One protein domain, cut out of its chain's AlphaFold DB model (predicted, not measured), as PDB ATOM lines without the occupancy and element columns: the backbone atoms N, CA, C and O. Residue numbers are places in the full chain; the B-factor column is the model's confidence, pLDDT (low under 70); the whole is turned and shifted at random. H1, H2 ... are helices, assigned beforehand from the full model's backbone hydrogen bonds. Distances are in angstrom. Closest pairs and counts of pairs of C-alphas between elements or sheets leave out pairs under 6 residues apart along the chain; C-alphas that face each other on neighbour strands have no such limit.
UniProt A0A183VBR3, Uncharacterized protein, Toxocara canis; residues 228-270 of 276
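AT A GLANCE: This is residues 228 to 270 of the 276 residues of an uncharacterized protein of Toxocara canis (UniProt A0A183VBR3). The long helix H3 and the shorter H2 make an open V, meeting near their ends at the bend of residues 246 to 248, and residues 256 to 270, of which 256 to 269 belong to H3, stick out as a free arm. The short helix H1 makes a corner at the other end of H2, away from H3. The printed part has 43 residues with three named helices, in the order H1, H2, H3, and no named strand; the class is all helix. The whole is loose, with a radius of gyration of the C-alphas of 12.5 A, and flat, spanning 31 by 26 by 13 A.

HOW THE PARTS SIT: H3, residues 249 to 269, is close to but not clearly touching H2, residues 235 to 245; their closest C-alphas, of Arg 245 and Phe 251, are 6.4 A apart. The two run opposite ways at a steep tilt of 50 degrees. H2 and H1, residues 228 to 233, touch only at the corner by their link, the closest C-alphas being those of Leu 231 and Leu 238, 5.1 A apart. They run opposite ways at a steep tilt of 49 degrees. H1 and H3 are apart. In H1, H2 and H3 every O i to N i+4 pair is within hydrogen-bond range.

IN THESE COORDINATES: H3 runs 30.2 A from C-alpha 249 at (30.361, 107.075, -4.236) to C-alpha 269 at (46.861, 123.964, -22.994). H2 measures 15.5 A from C-alpha 235 to C-alpha 245. H1 measures 8.7 A, from C-alpha 228 at (32.822, 128.889, -3.232) to C-alpha 233.

THE WHOLE: The two C-alphas farthest apart are those of Ser 247 and Gly 270, at 33.1 A. The printed part has no cut, and both links, H1 to H2 and H2 to H3, are tight. The mean pLDDT of the printed part is 76.5, and residues 267 to 270 are under 70.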
ATOM      1  N   THR A 228      31.619 129.121  -2.417       73.12
ATOM      2  CA  THR A 228      32.822 128.889  -3.232       73.12
ATOM      3  C   THR A 228      33.974 129.793  -2.801       73.12
ATOM      4  O   THR A 228      35.108 129.330  -2.765       73.12
ATOM      5  N   GLY A 229      33.680 131.035  -2.400       74.00
ATOM      6  CA  GLY A 229      34.663 131.971  -1.856       74.00
ATOM      7  C   GLY A 229      35.273 131.510  -0.530       74.00
ATOM      8  O   GLY A 229      36.473 131.671  -0.325       74.00
ATOM      9  N   ASP A 230      34.479 130.902   0.354       75.06
ATOM     10  CA  ASP A 230      34.982 130.354   1.623       75.06
ATOM     11  C   ASP A 230      35.937 129.175   1.366       75.06
ATOM     12  O   ASP A 230      36.993 129.087   1.983       75.06
ATOM     13  N   LEU A 231      35.611 128.311   0.397       78.31
ATOM     14  CA  LEU A 231      36.448 127.165   0.017       78.31
ATOM     15  C   LEU A 231      37.739 127.566  -0.707       78.31
ATOM     16  O   LEU A 231      38.763 126.913  -0.527       78.31
ATOM     17  N   THR A 232      37.716 128.613  -1.535       77.50
ATOM     18  CA  THR A 232      38.917 129.067  -2.260       77.50
ATOM     19  C   THR A 232      39.907 129.805  -1.367       77.50
ATOM     20  O   THR A 232      41.095 129.825  -1.673       77.50
ATOM     21  N   ASN A 233      39.428 130.420  -0.283       81.62
ATOM     22  CA  ASN A 233      40.260 131.209   0.627       81.62
ATOM     23  C   ASN A 233      40.742 130.414   1.853       81.62
ATOM     24  O   ASN A 233      41.651 130.871   2.542       81.62
ATOM     25  N   ASP A 234      40.165 129.238   2.123       83.00
ATOM     26  CA  ASP A 234      40.530 128.377   3.250       83.00
ATOM     27  C   ASP A 234      40.791 126.932   2.789       83.00
ATOM     28  O   ASP A 234      39.885 126.104   2.641       83.00
ATOM     29  N   ALA A 235      42.074 126.617   2.594       78.75
ATOM     30  CA  ALA A 235      42.528 125.296   2.167       78.75
ATOM     31  C   ALA A 235      42.236 124.189   3.199       78.75
ATOM     32  O   ALA A 235      42.055 123.030   2.821       78.75
ATOM     33  N   VAL A 236      42.165 124.522   4.493       83.50
ATOM     34  CA  VAL A 236      41.884 123.548   5.560       83.50
ATOM     35  C   VAL A 236      40.403 123.182   5.547       83.50
ATOM     36  O   VAL A 236      40.050 122.004   5.652       83.50
ATOM     37  N   LEU A 237      39.536 124.178   5.365       80.19
ATOM     38  CA  LEU A 237      38.102 123.968   5.204       80.19
ATOM     39  C   LEU A 237      37.794 123.160   3.940       80.19
ATOM     40  O   LEU A 237      36.992 122.228   3.997       80.19
ATOM     41  N   LEU A 238      38.477 123.461   2.831       80.00
ATOM     42  CA  LEU A 238      38.365 122.700   1.591       80.00
ATOM     43  C   LEU A 238      38.777 121.239   1.782       80.00
ATOM     44  O   LEU A 238      38.025 120.339   1.411       80.00
ATOM     45  N   LEU A 239      39.933 120.986   2.403       79.06
ATOM     46  CA  LEU A 239      40.403 119.624   2.648       79.06
ATOM     47  C   LEU A 239      39.424 118.842   3.532       79.06
ATOM     48  O   LEU A 239      39.139 117.675   3.257       79.06
ATOM     49  N   LYS A 240      38.873 119.485   4.566       81.75
ATOM     50  CA  LYS A 240      37.871 118.881   5.447       81.75
ATOM     51  C   LYS A 240      36.595 118.530   4.684       81.75
ATOM     52  O   LYS A 240      36.119 117.409   4.823       81.75
ATOM     53  N   GLU A 241      36.072 119.444   3.871       81.19
ATOM     54  CA  GLU A 241      34.839 119.236   3.100       81.19
ATOM     55  C   GLU A 241      35.006 118.187   1.988       81.19
ATOM     56  O   GLU A 241      34.093 117.414   1.708       81.19
ATOM     57  N   VAL A 242      36.187 118.104   1.370       79.06
ATOM     58  CA  VAL A 242      36.511 117.029   0.419       79.06
ATOM     59  C   VAL A 242      36.607 115.687   1.148       79.06
ATOM     60  O   VAL A 242      36.040 114.696   0.692       79.06
ATOM     61  N   SER A 243      37.262 115.650   2.312       77.19
ATOM     62  CA  SER A 243      37.442 114.421   3.098       77.19
ATOM     63  C   SER A 243      36.123 113.876   3.649       77.19
ATOM     64  O   SER A 243      35.915 112.665   3.662       77.19
ATOM     65  N   THR A 244      35.192 114.739   4.071       79.44
ATOM     66  CA  THR A 244      33.864 114.310   4.548       79.44
ATOM     67  C   THR A 244      33.010 113.700   3.440       79.44
ATOM     68  O   THR A 244      32.125 112.898   3.734       79.44
ATOM     69  N   ARG A 245      33.284 114.043   2.176       78.50
ATOM     70  CA  ARG A 245      32.569 113.533   0.999       78.50
ATOM     71  C   ARG A 245      33.275 112.374   0.299       78.50
ATOM     72  O   ARG A 245      32.683 111.769  -0.585       78.50
ATOM     73  N   GLN A 246      34.488 111.996   0.704       70.75
ATOM     74  CA  GLN A 246      35.201 110.847   0.121       70.75
ATOM     75  C   GLN A 246      34.505 109.496   0.346       70.75
ATOM     76  O   GLN A 246      34.775 108.544  -0.381       70.75
ATOM     77  N   SER A 247      33.608 109.396   1.330       72.81
ATOM     78  CA  SER A 247      32.780 108.205   1.547       72.81
ATOM     79  C   SER A 247      31.554 108.139   0.629       72.81
ATOM     80  O   SER A 247      30.887 107.105   0.598       72.81
ATOM     81  N   ASP A 248      31.259 109.210  -0.116       79.06
ATOM     82  CA  ASP A 248      30.146 109.285  -1.058       79.06
ATOM     83  C   ASP A 248      30.587 108.768  -2.450       79.06
ATOM     84  O   ASP A 248      31.437 109.383  -3.107       79.06
ATOM     85  N   PRO A 249      30.018 107.643  -2.933       75.69
ATOM     86  CA  PRO A 249      30.361 107.075  -4.236       75.69
ATOM     87  C   PRO A 249      30.111 108.028  -5.413       75.69
ATOM     88  O   PRO A 249      30.860 107.996  -6.395       75.69
ATOM     89  N   ASP A 250      29.089 108.884  -5.322       76.94
ATOM     90  CA  ASP A 250      28.737 109.827  -6.386       76.94
ATOM     91  C   ASP A 250      29.731 110.992  -6.429       76.94
ATOM     92  O   ASP A 250      30.146 111.431  -7.509       76.94
ATOM     93  N   PHE A 251      30.191 111.440  -5.258       80.88
ATOM     94  CA  PHE A 251      31.271 112.417  -5.150       80.88
ATOM     95  C   PHE A 251      32.577 111.869  -5.734       80.88
ATOM     96  O   PHE A 251      33.235 112.559  -6.509       80.88
ATOM     97  N   PHE A 252      32.918 110.609  -5.456       76.81
ATOM     98  CA  PHE A 252      34.118 109.976  -6.011       76.81
ATOM     99  C   PHE A 252      34.056 109.833  -7.542       76.81
ATOM    100  O   PHE A 252      35.043 110.050  -8.254       76.81
ATOM    101  N   ALA A 253      32.880 109.502  -8.086       74.94
ATOM    102  CA  ALA A 253      32.664 109.460  -9.529       74.94
ATOM    103  C   ALA A 253      32.817 110.848 -10.174       74.94
ATOM    104  O   ALA A 253      33.400 110.965 -11.258       74.94
ATOM    105  N   LEU A 254      32.323 111.896  -9.507       81.00
ATOM    106  CA  LEU A 254      32.498 113.281  -9.935       81.00
ATOM    107  C   LEU A 254      33.969 113.708  -9.871       81.00
ATOM    108  O   LEU A 254      34.482 114.240 -10.851       81.00
ATOM    109  N   GLU A 255      34.669 113.412  -8.774       81.38
ATOM    110  CA  GLU A 255      36.091 113.714  -8.600       81.38
ATOM    111  C   GLU A 255      36.930 113.092  -9.723       81.38
ATOM    112  O   GLU A 255      37.742 113.772 -10.355       81.38
ATOM    113  N   ARG A 256      36.687 111.814 -10.046       79.31
ATOM    114  CA  ARG A 256      37.379 111.124 -11.142       79.31
ATOM    115  C   ARG A 256      37.132 111.808 -12.491       79.31
ATOM    116  O   ARG A 256      38.070 111.949 -13.274       79.31
ATOM    117  N   LYS A 257      35.903 112.257 -12.766       81.81
ATOM    118  CA  LYS A 257      35.582 112.999 -13.999       81.81
ATOM    119  C   LYS A 257      36.271 114.362 -14.035       81.81
ATOM    120  O   LYS A 257      36.869 114.700 -15.052       81.81
ATOM    121  N   CYS A 258      36.246 115.109 -12.933       81.19
ATOM    122  CA  CYS A 258      36.944 116.388 -12.821       81.19
ATOM    123  C   CYS A 258      38.452 116.220 -13.024       81.19
ATOM    124  O   CYS A 258      39.054 116.996 -13.757       81.19
ATOM    125  N   ARG A 259      39.056 115.165 -12.465       80.38
ATOM    126  CA  ARG A 259      40.478 114.853 -12.659       80.38
ATOM    127  C   ARG A 259      40.820 114.606 -14.128       80.38
ATOM    128  O   ARG A 259      41.832 115.111 -14.597       80.38
ATOM    129  N   LEU A 260      39.970 113.884 -14.858       79.00
ATOM    130  CA  LEU A 260      40.145 113.662 -16.297       79.00
ATOM    131  C   LEU A 260      40.012 114.959 -17.103       79.00
ATOM    132  O   LEU A 260      40.778 115.173 -18.035       79.00
ATOM    133  N   ILE A 261      39.069 115.832 -16.736       79.44
ATOM    134  CA  ILE A 261      38.900 117.145 -17.376       79.44
ATOM    135  C   ILE A 261      40.133 118.012 -17.128       79.44
ATOM    136  O   ILE A 261      40.682 118.555 -18.076       79.44
ATOM    137  N   VAL A 262      40.611 118.088 -15.886       78.25
ATOM    138  CA  VAL A 262      41.819 118.847 -15.543       78.25
ATOM    139  C   VAL A 262      43.034 118.277 -16.273       78.25
ATOM    140  O   VAL A 262      43.753 119.034 -16.906       78.25
ATOM    141  N   GLN A 263      43.237 116.956 -16.290       76.12
ATOM    142  CA  GLN A 263      44.319 116.334 -17.069       76.12
ATOM    143  C   GLN A 263      44.229 116.662 -18.560       76.12
ATOM    144  O   GLN A 263      45.247 116.938 -19.188       76.12
ATOM    145  N   ARG A 264      43.018 116.666 -19.122       73.50
ATOM    146  CA  ARG A 264      42.789 117.040 -20.516       73.50
ATOM    147  C   ARG A 264      43.100 118.514 -20.770       73.50
ATOM    148  O   ARG A 264      43.777 118.807 -21.745       73.50
ATOM    149  N   MET A 265      42.675 119.414 -19.886       73.56
ATOM    150  CA  MET A 265      43.005 120.841 -19.967       73.56
ATOM    151  C   MET A 265      44.519 121.072 -19.867       73.56
ATOM    152  O   MET A 265      45.074 121.845 -20.637       73.56
ATOM    153  N   LEU A 266      45.210 120.346 -18.983       71.69
ATOM    154  CA  LEU A 266      46.668 120.425 -18.842       71.69
ATOM    155  C   LEU A 266      47.407 119.897 -20.090       71.69
ATOM    156  O   LEU A 266      48.452 120.435 -20.449       71.69
ATOM    157  N   LEU A 267      46.864 118.877 -20.767       69.19
ATOM    158  CA  LEU A 267      47.417 118.312 -22.008       69.19
ATOM    159  C   LEU A 267      47.134 119.174 -23.248       69.19
ATOM    160  O   LEU A 267      47.991 119.260 -24.123       69.19
ATOM    161  N   GLU A 268      45.953 119.790 -23.338       64.38
ATOM    162  CA  GLU A 268      45.552 120.624 -24.481       64.38
ATOM    163  C   GLU A 268      46.117 122.056 -24.392       64.38
ATOM    164  O   GLU A 268      46.390 122.656 -25.428       64.38
ATOM    165  N   GLU A 269      46.369 122.588 -23.187       55.69
ATOM    166  CA  GLU A 269      46.861 123.964 -22.994       55.69
ATOM    167  C   GLU A 269      48.322 124.074 -22.513       55.69
ATOM    168  O   GLU A 269      48.812 125.177 -22.281       55.69
ATOM    169  N   GLY A 270      49.061 122.966 -22.382       54.12
ATOM    170  CA  GLY A 270      50.512 122.999 -22.128       54.12
ATOM    171  C   GLY A 270      50.936 123.540 -20.755       54.12
ATOM    172  O   GLY A 270      52.101 123.888 -20.561       54.12
TER     173      GLY A 270